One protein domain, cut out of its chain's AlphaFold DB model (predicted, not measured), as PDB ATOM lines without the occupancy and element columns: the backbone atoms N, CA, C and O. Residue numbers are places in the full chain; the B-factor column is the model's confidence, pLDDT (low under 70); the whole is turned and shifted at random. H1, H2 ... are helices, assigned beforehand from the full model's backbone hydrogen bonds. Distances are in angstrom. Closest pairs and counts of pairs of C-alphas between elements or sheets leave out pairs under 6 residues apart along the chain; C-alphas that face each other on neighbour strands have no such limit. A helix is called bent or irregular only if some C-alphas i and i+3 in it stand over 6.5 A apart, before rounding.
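AT A GLANCE: This is residues 496 to 590 of the 626 residues of an uncharacterized protein of Desulfonema ishimotonii (UniProt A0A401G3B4). Two helical hairpins of unequal size, a short one of H1 and H2 and a long one of H3 and H4, stand apart from each other, joined by a long winding link without named elements. The long hairpin makes one end of the elongated outline, and the short one lies toward the other end. The printed part has 95 residues, with four named helices in the order H1, H2, H3, H4 and no named strand, and its class is all helix. It is only just compact, close to loose, with a radius of gyration of the C-alphas of 14.7 A and spans of 47 by 28 by 17 A.

IN THESE COORDINATES: H1 covers residues 496 to 505, starting at C-alpha 496 (0.145, -5.033, 107.112), and is 14.4 A long. H2, residues 508 to 515, measures 10.6 A. H3, residues 544 to 569, is the longest helix at 31.5 A. It has a kink of 54 degrees near residue 563 and is irregular, with C-alphas 564 and 567 7.8 A apart. H4, residues 572 to 589, is 28.1 A long and ends at C-alpha 589 (-20.399, 0.237, 104.048). It is only just irregular, with C-alphas 583 and 586 6.7 A apart.

HOW THE PARTS SIT: H1 and H2 touch as a hairpin, opposite ways at a steep tilt of 39 degrees; their closest C-alphas, of Tyr 503 and Val 511, are 6.3 A apart. H3 and H4 touch as a hairpin, opposite ways at a shallow tilt of 12 degrees; their closest C-alphas, of Gly 562 and Leu 574, are 4.1 A apart. H1 and H2 are each apart from H3 and H4. Every O i to N i+4 pair is within hydrogen-bond range in H1 and H2, against 20 of 22 in H3 and 9 of 14 in H4.

THE WHOLE: The two C-alphas farthest apart, of Ala 504 and Pro 567, are 47.3 A apart. The printed part has no cut. The link from H2 to H3, residues 516 to 543, is long; the other two are tight. The model's pLDDT is under 70 at residues 528 to 529 and residue 590.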
ATOM      1  N   ARG A 496       0.626  -3.671 106.816       90.88
ATOM      2  CA  ARG A 496       0.145  -5.033 107.112       90.88
ATOM      3  C   ARG A 496       1.283  -6.035 107.254       90.88
ATOM      4  O   ARG A 496       1.217  -6.893 108.129       90.88
ATOM      5  N   ARG A 497       2.341  -5.924 106.444       91.81
ATOM      6  CA  ARG A 497       3.532  -6.776 106.593       91.81
ATOM      7  C   ARG A 497       4.274  -6.504 107.902       91.81
ATOM      8  O   ARG A 497       4.685  -7.461 108.551       91.81
ATOM      9  N   GLN A 498       4.439  -5.243 108.303       91.31
ATOM     10  CA  GLN A 498       5.097  -4.899 109.572       91.31
ATOM     11  C   GLN A 498       4.273  -5.347 110.782       91.31
ATOM     12  O   GLN A 498       4.794  -6.008 111.675       91.31
ATOM     13  N   VAL A 499       2.969  -5.078 110.771       91.50
ATOM     14  CA  VAL A 499       2.044  -5.499 111.828       91.50
ATOM     15  C   VAL A 499       2.001  -7.027 111.943       91.50
ATOM     16  O   VAL A 499       2.076  -7.559 113.048       91.50
ATOM     17  N   ALA A 500       1.985  -7.761 110.826       91.50
ATOM     18  CA  ALA A 500       2.073  -9.222 110.843       91.50
ATOM     19  C   ALA A 500       3.391  -9.730 111.460       91.50
ATOM     20  O   ALA A 500       3.368 -10.677 112.246       91.50
ATOM     21  N   LYS A 501       4.528  -9.077 111.169       92.06
ATOM     22  CA  LYS A 501       5.819  -9.382 111.816       92.06
ATOM     23  C   LYS A 501       5.756  -9.148 113.331       92.06
ATOM     24  O   LYS A 501       6.290  -9.951 114.087       92.06
ATOM     25  N   MET A 502       5.062  -8.102 113.788       92.62
ATOM     26  CA  MET A 502       4.863  -7.841 115.220       92.62
ATOM     27  C   MET A 502       3.977  -8.893 115.889       92.62
ATOM     28  O   MET A 502       4.315  -9.357 116.973       92.62
ATOM     29  N   TYR A 503       2.882  -9.306 115.243       92.44
ATOM     30  CA  TYR A 503       2.028 -10.388 115.745       92.44
ATOM     31  C   TYR A 503       2.775 -11.720 115.859       92.44
ATOM     32  O   TYR A 503       2.523 -12.476 116.789       92.44
ATOM     33  N   ALA A 504       3.708 -11.999 114.947       92.06
ATOM     34  CA  ALA A 504       4.522 -13.213 114.999       92.06
ATOM     35  C   ALA A 504       5.528 -13.228 116.167       92.06
ATOM     36  O   ALA A 504       5.962 -14.301 116.577       92.06
ATOM     37  N   LEU A 505       5.910 -12.057 116.689       91.19
ATOM     38  CA  LEU A 505       6.953 -11.905 117.712       91.19
ATOM     39  C   LEU A 505       6.421 -11.460 119.086       91.19
ATOM     40  O   LEU A 505       7.184 -11.441 120.048       91.19
ATOM     41  N   GLY A 506       5.150 -11.064 119.195       89.50
ATOM     42  CA  GLY A 506       4.601 -10.413 120.388       89.50
ATOM     43  C   GLY A 506       3.190 -10.863 120.761       89.50
ATOM     44  O   GLY A 506       2.533 -11.611 120.044       89.50
ATOM     45  N   HIS A 507       2.702 -10.382 121.910       92.06
ATOM     46  CA  HIS A 507       1.366 -10.722 122.404       92.06
ATOM     47  C   HIS A 507       0.266 -10.057 121.547       92.06
ATOM     48  O   HIS A 507       0.244  -8.822 121.469       92.06
ATOM     49  N   PRO A 508      -0.688 -10.810 120.957       90.62
ATOM     50  CA  PRO A 508      -1.625 -10.269 119.970       90.62
ATOM     51  C   PRO A 508      -2.438  -9.063 120.447       90.62
ATOM     52  O   PRO A 508      -2.541  -8.063 119.746       90.62
ATOM     53  N   VAL A 509      -2.959  -9.104 121.673       90.88
ATOM     54  CA  VAL A 509      -3.768  -8.001 122.219       90.88
ATOM     55  C   VAL A 509      -2.946  -6.715 122.368       90.88
ATOM     56  O   VAL A 509      -3.439  -5.627 122.086       90.88
ATOM     57  N   ALA A 510      -1.673  -6.833 122.757       92.50
ATOM     58  CA  ALA A 510      -0.798  -5.675 122.922       92.50
ATOM     59  C   ALA A 510      -0.439  -5.058 121.564       92.50
ATOM     60  O   ALA A 510      -0.453  -3.840 121.418       92.50
ATOM     61  N   VAL A 511      -0.166  -5.896 120.557       91.00
ATOM     62  CA  VAL A 511       0.083  -5.439 119.181       91.00
ATOM     63  C   VAL A 511      -1.156  -4.748 118.608       91.00
ATOM     64  O   VAL A 511      -1.022  -3.677 118.024       91.00
ATOM     65  N   TYR A 512      -2.353  -5.297 118.833       90.62
ATOM     66  CA  TYR A 512      -3.610  -4.688 118.397       90.62
ATOM     67  C   TYR A 512      -3.798  -3.281 118.972       90.62
ATOM     68  O   TYR A 512      -3.915  -2.324 118.209       90.62
ATOM     69  N   PHE A 513      -3.758  -3.128 120.302       91.25
ATOM     70  CA  PHE A 513      -3.935  -1.819 120.941       91.25
ATOM     71  C   PHE A 513      -2.790  -0.842 120.657       91.25
ATOM     72  O   PHE A 513      -2.977   0.365 120.756       91.25
ATOM     73  N   ARG A 514      -1.609  -1.326 120.271       92.62
ATOM     74  CA  ARG A 514      -0.537  -0.443 119.819       92.62
ATOM     75  C   ARG A 514      -0.778   0.055 118.397       92.62
ATOM     76  O   ARG A 514      -0.625   1.237 118.139       92.62
ATOM     77  N   GLU A 515      -1.189  -0.810 117.475       92.56
ATOM     78  CA  GLU A 515      -1.187  -0.478 116.046       92.56
ATOM     79  C   GLU A 515      -2.550  -0.066 115.470       92.56
ATOM     80  O   GLU A 515      -2.602   0.333 114.313       92.56
ATOM     81  N   PHE A 516      -3.657  -0.125 116.219       90.31
ATOM     82  CA  PHE A 516      -4.999   0.147 115.669       90.31
ATOM     83  C   PHE A 516      -5.308   1.619 115.337       90.31
ATOM     84  O   PHE A 516      -6.260   1.880 114.598       90.31
ATOM     85  N   ASN A 517      -4.534   2.583 115.851       91.06
ATOM     86  CA  ASN A 517      -4.771   4.017 115.650       91.06
ATOM     87  C   ASN A 517      -3.481   4.799 115.352       91.06
ATOM     88  O   ASN A 517      -2.377   4.336 115.644       91.06
ATOM     89  N   THR A 518      -3.631   5.995 114.786       89.25
ATOM     90  CA  THR A 518      -2.528   6.857 114.332       89.25
ATOM     91  C   THR A 518      -1.695   7.470 115.461       89.25
ATOM     92  O   THR A 518      -0.576   7.892 115.197       89.25
ATOM     93  N   LEU A 519      -2.190   7.506 116.705       88.69
ATOM     94  CA  LEU A 519      -1.468   8.080 117.849       88.69
ATOM     95  C   LEU A 519      -0.524   7.081 118.522       88.69
ATOM     96  O   LEU A 519       0.522   7.477 119.027       88.69
ATOM     97  N   SER A 520      -0.900   5.801 118.571       90.94
ATOM     98  CA  SER A 520      -0.100   4.760 119.228       90.94
ATOM     99  C   SER A 520       0.721   3.904 118.265       90.94
ATOM    100  O   SER A 520       1.573   3.141 118.729       90.94
ATOM    101  N   SER A 521       0.457   3.989 116.955       90.62
ATOM    102  CA  SER A 521       1.155   3.172 115.962       90.62
ATOM    103  C   SER A 521       2.652   3.433 116.000       90.62
ATOM    104  O   SER A 521       3.106   4.573 115.983       90.62
ATOM    105  N   THR A 522       3.428   2.353 116.017       89.69
ATOM    106  CA  THR A 522       4.890   2.428 115.893       89.69
ATOM    107  C   THR A 522       5.356   2.266 114.451       89.69
ATOM    108  O   THR A 522       6.530   2.473 114.148       89.69
ATOM    109  N   VAL A 523       4.443   1.873 113.556       87.56
ATOM    110  CA  VAL A 523       4.711   1.712 112.126       87.56
ATOM    111  C   VAL A 523       4.434   3.002 111.364       87.56
ATOM    112  O   VAL A 523       5.223   3.355 110.493       87.56
ATOM    113  N   TYR A 524       3.314   3.670 111.646       87.62
ATOM    114  CA  TYR A 524       2.855   4.844 110.907       87.62
ATOM    115  C   TYR A 524       3.163   6.140 111.652       87.62
ATOM    116  O   TYR A 524       2.800   6.298 112.812       87.62
ATOM    117  N   GLU A 525       3.743   7.090 110.927       83.44
ATOM    118  CA  GLU A 525       3.839   8.488 111.330       83.44
ATOM    119  C   GLU A 525       3.002   9.321 110.348       83.44
ATOM    120  O   GLU A 525       3.054   9.043 109.145       83.44
ATOM    121  N   PRO A 526       2.231  10.320 110.813       79.06
ATOM    122  CA  PRO A 526       1.482  11.206 109.929       79.06
ATOM    123  C   PRO A 526       2.381  11.876 108.886       79.06
ATOM    124  O   PRO A 526       3.415  12.457 109.217       79.06
ATOM    125  N   VAL A 527       1.964  11.813 107.622       75.69
ATOM    126  CA  VAL A 527       2.691  12.385 106.483       75.69
ATOM    127  C   VAL A 527       1.869  13.493 105.832       75.69
ATOM    128  O   VAL A 527       0.669  13.331 105.609       75.69
ATOM    129  N   ASP A 528       2.529  14.587 105.446       68.00
ATOM    130  CA  ASP A 528       1.899  15.684 104.701       68.00
ATOM    131  C   ASP A 528       1.193  15.176 103.431       68.00
ATOM    132  O   ASP A 528       1.791  14.512 102.575       68.00
ATOM    133  N   GLY A 529      -0.080  15.538 103.272       67.69
ATOM    134  CA  GLY A 529      -0.906  15.138 102.133       67.69
ATOM    135  C   GLY A 529      -1.749  13.878 102.354       67.69
ATOM    136  O   GLY A 529      -2.666  13.643 101.560       67.69
ATOM    137  N   ASP A 530      -1.519  13.115 103.428       76.38
ATOM    138  CA  ASP A 530      -2.551  12.211 103.940       76.38
ATOM    139  C   ASP A 530      -3.710  13.060 104.501       76.38
ATOM    140  O   ASP A 530      -3.518  14.169 104.992       76.38
ATOM    141  N   SER A 531      -4.948  12.573 104.400       80.00
ATOM    142  CA  SER A 531      -6.087  13.273 105.020       80.00
ATOM    143  C   SER A 531      -6.285  12.810 106.453       80.00
ATOM    144  O   SER A 531      -5.995  11.657 106.741       80.00
ATOM    145  N   ALA A 532      -6.815  13.671 107.323       83.44
ATOM    146  CA  ALA A 532      -6.953  13.392 108.750       83.44
ATOM    147  C   ALA A 532      -7.801  12.134 109.032       83.44
ATOM    148  O   ALA A 532      -8.916  12.000 108.520       83.44
ATOM    149  N   PHE A 533      -7.279  11.216 109.851       87.88
ATOM    150  CA  PHE A 533      -7.995  10.043 110.363       87.88
ATOM    151  C   PHE A 533      -7.368   9.537 111.666       87.88
ATOM    152  O   PHE A 533      -6.207   9.828 111.962       87.88
ATOM    153  N   PHE A 534      -8.139   8.769 112.434       89.00
ATOM    154  CA  PHE A 534      -7.719   8.265 113.737       89.00
ATOM    155  C   PHE A 534      -7.461   6.757 113.734       89.00
ATOM    156  O   PHE A 534      -6.420   6.312 114.204       89.00
ATOM    157  N   PHE A 535      -8.366   5.962 113.164       90.69
ATOM    158  CA  PHE A 535      -8.264   4.507 113.131       90.69
ATOM    159  C   PHE A 535      -7.913   3.964 111.751       90.69
ATOM    160  O   PHE A 535      -8.494   4.373 110.741       90.69
ATOM    161  N   PHE A 536      -7.020   2.973 111.726       88.81
ATOM    162  CA  PHE A 536      -6.760   2.188 110.523       88.81
ATOM    163  C   PHE A 536      -7.908   1.213 110.269       88.81
ATOM    164  O   PHE A 536      -8.424   0.586 111.193       88.81
ATOM    165  N   THR A 537      -8.291   1.051 109.004       84.62
ATOM    166  CA  THR A 537      -9.363   0.126 108.602       84.62
ATOM    167  C   THR A 537      -8.865  -1.032 107.744       84.62
ATOM    168  O   THR A 537      -9.669  -1.783 107.180       84.62
ATOM    169  N   ASP A 538      -7.545  -1.163 107.591       79.19
ATOM    170  CA  ASP A 538      -6.922  -2.012 106.581       79.19
ATOM    171  C   ASP A 538      -6.823  -3.491 106.945       79.19
ATOM    172  O   ASP A 538      -6.728  -4.340 106.054       79.19
ATOM    173  N   ASP A 539      -6.898  -3.793 108.234       74.88
ATOM    174  CA  ASP A 539      -6.755  -5.117 108.834       74.88
ATOM    175  C   ASP A 539      -8.037  -5.626 109.521       74.88
ATOM    176  O   ASP A 539      -8.102  -6.790 109.917       74.88
ATOM    177  N   ILE A 540      -9.087  -4.803 109.592       77.25
ATOM    178  CA  ILE A 540     -10.329  -5.103 110.315       77.25
ATOM    179  C   ILE A 540     -11.559  -5.096 109.406       77.25
ATOM    180  O   ILE A 540     -11.750  -4.183 108.606       77.25
ATOM    181  N   PHE A 541     -12.426  -6.105 109.535       78.88
ATOM    182  CA  PHE A 541     -13.689  -6.191 108.787       78.88
ATOM    183  C   PHE A 541     -14.889  -5.759 109.638       78.88
ATOM    184  O   PHE A 541     -15.554  -4.783 109.312       78.88
ATOM    185  N   TRP A 542     -15.127  -6.435 110.765       81.94
ATOM    186  CA  TRP A 542     -16.319  -6.232 111.599       81.94
ATOM    187  C   TRP A 542     -16.431  -4.855 112.274       81.94
ATOM    188  O   TRP A 542     -17.488  -4.241 112.150       81.94
ATOM    189  N   PRO A 543     -15.390  -4.307 112.936       84.94
ATOM    190  CA  PRO A 543     -15.499  -2.993 113.573       84.94
ATOM    191  C   PRO A 543     -15.369  -1.824 112.582       84.94
ATOM    192  O   PRO A 543     -15.392  -0.665 112.996       84.94
ATOM    193  N   ARG A 544     -15.241  -2.093 111.273       85.94
ATOM    194  CA  ARG A 544     -14.954  -1.067 110.263       85.94
ATOM    195  C   ARG A 544     -15.998   0.056 110.209       85.94
ATOM    196  O   ARG A 544     -15.562   1.204 110.199       85.94
ATOM    197  N   PRO A 545     -17.323  -0.196 110.257       88.19
ATOM    198  CA  PRO A 545     -18.299   0.894 110.262       88.19
ATOM    199  C   PRO A 545     -18.156   1.816 111.479       88.19
ATOM    200  O   PRO A 545     -18.270   3.033 111.353       88.19
ATOM    201  N   PHE A 546     -17.837   1.250 112.647       90.12
ATOM    202  CA  PHE A 546     -17.579   2.032 113.856       90.12
ATOM    203  C   PHE A 546     -16.303   2.876 113.716       90.12
ATOM    204  O   PHE A 546     -16.318   4.066 114.020       90.12
ATOM    205  N   TYR A 547     -15.221   2.303 113.184       89.12
ATOM    206  CA  TYR A 547     -13.977   3.045 112.939       89.12
ATOM    207  C   TYR A 547     -14.167   4.147 111.896       89.12
ATOM    208  O   TYR A 547     -13.677   5.255 112.091       89.12
ATOM    209  N   GLY A 548     -14.945   3.880 110.845       87.19
ATOM    210  CA  GLY A 548     -15.346   4.871 109.850       87.19
ATOM    211  C   GLY A 548     -16.089   6.052 110.474       87.19
ATOM    212  O   GLY A 548     -15.740   7.201 110.216       87.19
ATOM    213  N   LEU A 549     -17.056   5.789 111.362       91.56
ATOM    214  CA  LEU A 549     -17.773   6.838 112.092       91.56
ATOM    215  C   LEU A 549     -16.830   7.686 112.960       91.56
ATOM    216  O   LEU A 549     -16.926   8.912 112.966       91.56
ATOM    217  N   MET A 550     -15.897   7.046 113.665       92.31
ATOM    218  CA  MET A 550     -14.907   7.747 114.486       92.31
ATOM    219  C   MET A 550     -13.926   8.565 113.635       92.31
ATOM    220  O   MET A 550     -13.587   9.686 114.007       92.31
ATOM    221  N   ASN A 551     -13.532   8.067 112.460       91.69
ATOM    222  CA  ASN A 551     -12.716   8.815 111.504       91.69
ATOM    223  C   ASN A 551     -13.455  10.038 110.939       91.69
ATOM    224  O   ASN A 551     -12.850  11.099 110.804       91.69
ATOM    225  N   ILE A 552     -14.760   9.927 110.659       89.56
ATOM    226  CA  ILE A 552     -15.603  11.068 110.263       89.56
ATOM    227  C   ILE A 552     -15.632  12.114 111.379       89.56
ATOM    228  O   ILE A 552     -15.389  13.291 111.116       89.56
ATOM    229  N   ALA A 553     -15.893  11.696 112.620       92.00
ATOM    230  CA  ALA A 553     -15.914  12.598 113.769       92.00
ATOM    231  C   ALA A 553     -14.563  13.310 113.953       92.00
ATOM    232  O   ALA A 553     -14.525  14.524 114.149       92.00
ATOM    233  N   TYR A 554     -13.460  12.572 113.802       90.88
ATOM    234  CA  TYR A 554     -12.110  13.126 113.833       90.88
ATOM    235  C   TYR A 554     -11.873  14.141 112.706       90.88
ATOM    236  O   TYR A 554     -11.390  15.239 112.965       90.88
ATOM    237  N   GLY A 555     -12.274  13.824 111.470       87.19
ATOM    238  CA  GLY A 555     -12.168  14.736 110.328       87.19
ATOM    239  C   GLY A 555     -12.975  16.028 110.504       87.19
ATOM    240  O   GLY A 555     -12.488  17.100 110.153       87.19
ATOM    241  N   ILE A 556     -14.173  15.955 111.099       90.00
ATOM    242  CA  ILE A 556     -14.987  17.138 111.442       90.00
ATOM    243  C   ILE A 556     -14.286  17.988 112.505       90.00
ATOM    244  O   ILE A 556     -14.213  19.208 112.360       90.00
ATOM    245  N   ALA A 557     -13.763  17.360 113.561       90.88
ATOM    246  CA  ALA A 557     -13.044  18.066 114.618       90.88
ATOM    247  C   ALA A 557     -11.788  18.764 114.074       90.88
ATOM    248  O   ALA A 557     -11.552  19.935 114.378       90.88
ATOM    249  N   ASP A 558     -11.023  18.080 113.221       87.06
ATOM    250  CA  ASP A 558      -9.820  18.636 112.604       87.06
ATOM    251  C   ASP A 558     -10.141  19.755 111.602       87.06
ATOM    252  O   ASP A 558      -9.485  20.794 111.608       87.06
ATOM    253  N   ALA A 559     -11.221  19.617 110.824       88.00
ATOM    254  CA  ALA A 559     -11.736  20.690 109.974       88.00
ATOM    255  C   ALA A 559     -12.162  21.921 110.796       88.00
ATOM    256  O   ALA A 559     -11.851  23.053 110.423       88.00
ATOM    257  N   GLY A 560     -12.828  21.710 111.936       89.44
ATOM    258  CA  GLY A 560     -13.204  22.772 112.870       89.44
ATOM    259  C   GLY A 560     -11.989  23.497 113.454       89.44
ATOM    260  O   GLY A 560     -11.952  24.726 113.461       89.44
ATOM    261  N   ALA A 561     -10.955  22.756 113.864       88.00
ATOM    262  CA  ALA A 561      -9.677  23.336 114.276       88.00
ATOM    263  C   ALA A 561      -8.999  24.097 113.121       88.00
ATOM    264  O   ALA A 561      -8.470  25.187 113.329       88.00
ATOM    265  N   GLY A 562      -9.085  23.565 111.900       85.19
ATOM    266  CA  GLY A 562      -8.613  24.200 110.672       85.19
ATOM    267  C   GLY A 562      -9.291  25.533 110.359       85.19
ATOM    268  O   GLY A 562      -8.654  26.434 109.822       85.19
ATOM    269  N   LEU A 563     -10.564  25.703 110.726       88.19
ATOM    270  CA  LEU A 563     -11.264  26.984 110.595       88.19
ATOM    271  C   LEU A 563     -10.662  28.053 111.522       88.19
ATOM    272  O   LEU A 563     -10.568  29.218 111.141       88.19
ATOM    273  N   LEU A 564     -10.216  27.648 112.715       88.69
ATOM    274  CA  LEU A 564      -9.559  28.530 113.682       88.69
ATOM    275  C   LEU A 564      -8.113  28.854 113.274       88.69
ATOM    276  O   LEU A 564      -7.655  29.975 113.492       88.69
ATOM    277  N   SER A 565      -7.393  27.902 112.665       86.88
ATOM    278  CA  SER A 565      -6.013  28.091 112.186       86.88
ATOM    279  C   SER A 565      -5.901  28.646 110.765       86.88
ATOM    280  O   SER A 565      -4.791  28.959 110.334       86.88
ATOM    281  N   LEU A 566      -7.028  28.847 110.074       82.69
ATOM    282  CA  LEU A 566      -7.115  29.288 108.680       82.69
ATOM    283  C   LEU A 566      -6.187  30.465 108.298       82.69
ATOM    284  O   LEU A 566      -5.529  30.376 107.257       82.69
ATOM    285  N   PRO A 567      -6.071  31.559 109.089       82.44
ATOM    286  CA  PRO A 567      -5.163  32.655 108.740       82.44
ATOM    287  C   PRO A 567      -3.676  32.275 108.841       82.44
ATOM    288  O   PRO A 567      -2.849  32.878 108.159       82.44
ATOM    289  N   ALA A 568      -3.326  31.280 109.660       83.88
ATOM    290  CA  ALA A 568      -1.948  30.844 109.884       83.88
ATOM    291  C   ALA A 568      -1.511  29.730 108.917       83.88
ATOM    292  O   ALA A 568      -0.378  29.742 108.435       83.88
ATOM    293  N   ASP A 569      -2.399  28.785 108.604       81.75
ATOM    294  CA  ASP A 569      -2.095  27.602 107.785       81.75
ATOM    295  C   ASP A 569      -2.623  27.685 106.342       81.75
ATOM    296  O   ASP A 569      -2.461  26.740 105.566       81.75
ATOM    297  N   ARG A 570      -3.245  28.815 105.977       81.88
ATOM    298  CA  ARG A 570      -3.867  29.070 104.666       81.88
ATOM    299  C   ARG A 570      -4.961  28.055 104.302       81.88
ATOM    300  O   ARG A 570      -5.196  27.808 103.121       81.88
ATOM    301  N   GLY A 571      -5.627  27.473 105.298       80.00
ATOM    302  CA  GLY A 571      -6.730  26.527 105.121       80.00
ATOM    303  C   GLY A 571      -6.302  25.093 104.790       80.00
ATOM    304  O   GLY A 571      -7.149  24.284 104.396       80.00
ATOM    305  N   ASN A 572      -5.018  24.749 104.945       81.06
ATOM    306  CA  ASN A 572      -4.530  23.386 104.698       81.06
ATOM    307  C   ASN A 572      -5.231  22.371 105.608       81.06
ATOM    308  O   ASN A 572      -5.814  21.408 105.111       81.06
ATOM    309  N   ARG A 573      -5.271  22.644 106.917       82.88
ATOM    310  CA  ARG A 573      -5.871  21.748 107.909       82.88
ATOM    311  C   ARG A 573      -7.376  21.579 107.713       82.88
ATOM    312  O   ARG A 573      -7.901  20.474 107.778       82.88
ATOM    313  N   LEU A 574      -8.072  22.664 107.360       84.69
ATOM    314  CA  LEU A 574      -9.487  22.607 106.985       84.69
ATOM    315  C   LEU A 574      -9.711  21.653 105.799       84.69
ATOM    316  O   LEU A 574     -10.613  20.814 105.819       84.69
ATOM    317  N   THR A 575      -8.868  21.756 104.770       83.62
ATOM    318  CA  THR A 575      -8.947  20.907 103.574       83.62
ATOM    319  C   THR A 575      -8.642  19.442 103.897       83.62
ATOM    320  O   THR A 575      -9.318  18.543 103.391       83.62
ATOM    321  N   GLU A 576      -7.649  19.185 104.746       82.25
ATOM    322  CA  GLU A 576      -7.274  17.843 105.205       82.25
ATOM    323  C   GLU A 576      -8.378  17.188 106.040       82.25
ATOM    324  O   GLU A 576      -8.704  16.026 105.785       82.25
ATOM    325  N   GLY A 577      -9.014  17.936 106.947       81.75
ATOM    326  CA  GLY A 577     -10.163  17.486 107.734       81.75
ATOM    327  C   GLY A 577     -11.390  17.167 106.873       81.75
ATOM    328  O   GLY A 577     -11.990  16.100 107.011       81.75
ATOM    329  N   LEU A 578     -11.720  18.018 105.892       84.69
ATOM    330  CA  LEU A 578     -12.823  17.765 104.950       84.69
ATOM    331  C   LEU A 578     -12.563  16.541 104.057       84.69
ATOM    332  O   LEU A 578     -13.466  15.731 103.826       84.69
ATOM    333  N   ARG A 579     -11.322  16.352 103.587       81.44
ATOM    334  CA  ARG A 579     -10.908  15.101 102.924       81.44
ATOM    335  C   ARG A 579     -10.994  13.913 103.891       81.44
ATOM    336  O   ARG A 579     -11.375  12.815 103.482       81.44
ATOM    337  N   GLY A 580     -10.689  14.140 105.167       80.06
ATOM    338  CA  GLY A 580     -10.894  13.231 106.298       80.06
ATOM    339  C   GLY A 580     -12.325  12.685 106.367       80.06
ATOM    340  O   GLY A 580     -12.570  11.481 106.411       80.06
ATOM    341  N   VAL A 581     -13.305  13.570 106.250       83.50
ATOM    342  CA  VAL A 581     -14.716  13.171 106.202       83.50
ATOM    343  C   VAL A 581     -15.020  12.385 104.925       83.50
ATOM    344  O   VAL A 581     -15.534  11.268 104.989       83.50
ATOM    345  N   LEU A 582     -14.659  12.935 103.760       83.69
ATOM    346  CA  LEU A 582     -15.021  12.368 102.458       83.69
ATOM    347  C   LEU A 582     -14.521  10.927 102.271       83.69
ATOM    348  O   LEU A 582     -15.288  10.062 101.848       83.69
ATOM    349  N   PHE A 583     -13.250  10.654 102.585       80.81
ATOM    350  CA  PHE A 583     -12.667   9.323 102.374       80.81
ATOM    351  C   PHE A 583     -13.046   8.301 103.456       80.81
ATOM    352  O   PHE A 583     -12.768   7.120 103.266       80.81
ATOM    353  N   SER A 584     -13.714   8.710 104.543       82.69
ATOM    354  CA  SER A 584     -14.222   7.781 105.565       82.69
ATOM    355  C   SER A 584     -15.687   7.383 105.382       82.69
ATOM    356  O   SER A 584     -16.131   6.406 105.981       82.69
ATOM    357  N   LEU A 585     -16.437   8.049 104.495       82.56
ATOM    358  CA  LEU A 585     -17.811   7.647 104.165       82.56
ATOM    359  C   LEU A 585     -17.920   6.200 103.639       82.56
ATOM    360  O   LEU A 585     -18.805   5.480 104.104       82.56
ATOM    361  N   PRO A 586     -17.042   5.715 102.734       80.62
ATOM    362  CA  PRO A 586     -17.145   4.339 102.237       80.62
ATOM    363  C   PRO A 586     -16.893   3.273 103.316       80.62
ATOM    364  O   PRO A 586     -17.293   2.120 103.164       80.62
ATOM    365  N   GLU A 587     -16.264   3.640 104.432       82.06
ATOM    366  CA  GLU A 587     -15.947   2.721 105.532       82.06
ATOM    367  C   GLU A 587     -17.198   2.291 106.302       82.06
ATOM    368  O   GLU A 587     -17.241   1.183 106.840       82.06
ATOM    369  N   LEU A 588     -18.252   3.115 106.263       82.31
ATOM    370  CA  LEU A 588     -19.568   2.804 106.825       82.31
ATOM    371  C   LEU A 588     -20.238   1.609 106.129       82.31
ATOM    372  O   LEU A 588     -21.044   0.917 106.744       82.31
ATOM    373  N   ILE A 589     -19.882   1.347 104.867       79.38
ATOM    374  CA  ILE A 589     -20.399   0.237 104.048       79.38
ATOM    375  C   ILE A 589     -19.320  -0.811 103.738       79.38
ATOM    376  O   ILE A 589     -19.361  -1.488 102.714       79.38
ATOM    377  N   PHE A 590     -18.345  -0.955 104.636       69.12
ATOM    378  CA  PHE A 590     -17.264  -1.937 104.558       69.12
ATOM    379  C   PHE A 590     -16.251  -1.749 103.411       69.12
ATOM    380  O   PHE A 590     -15.519  -2.688 103.099       69.12
TER     381      PHE A 590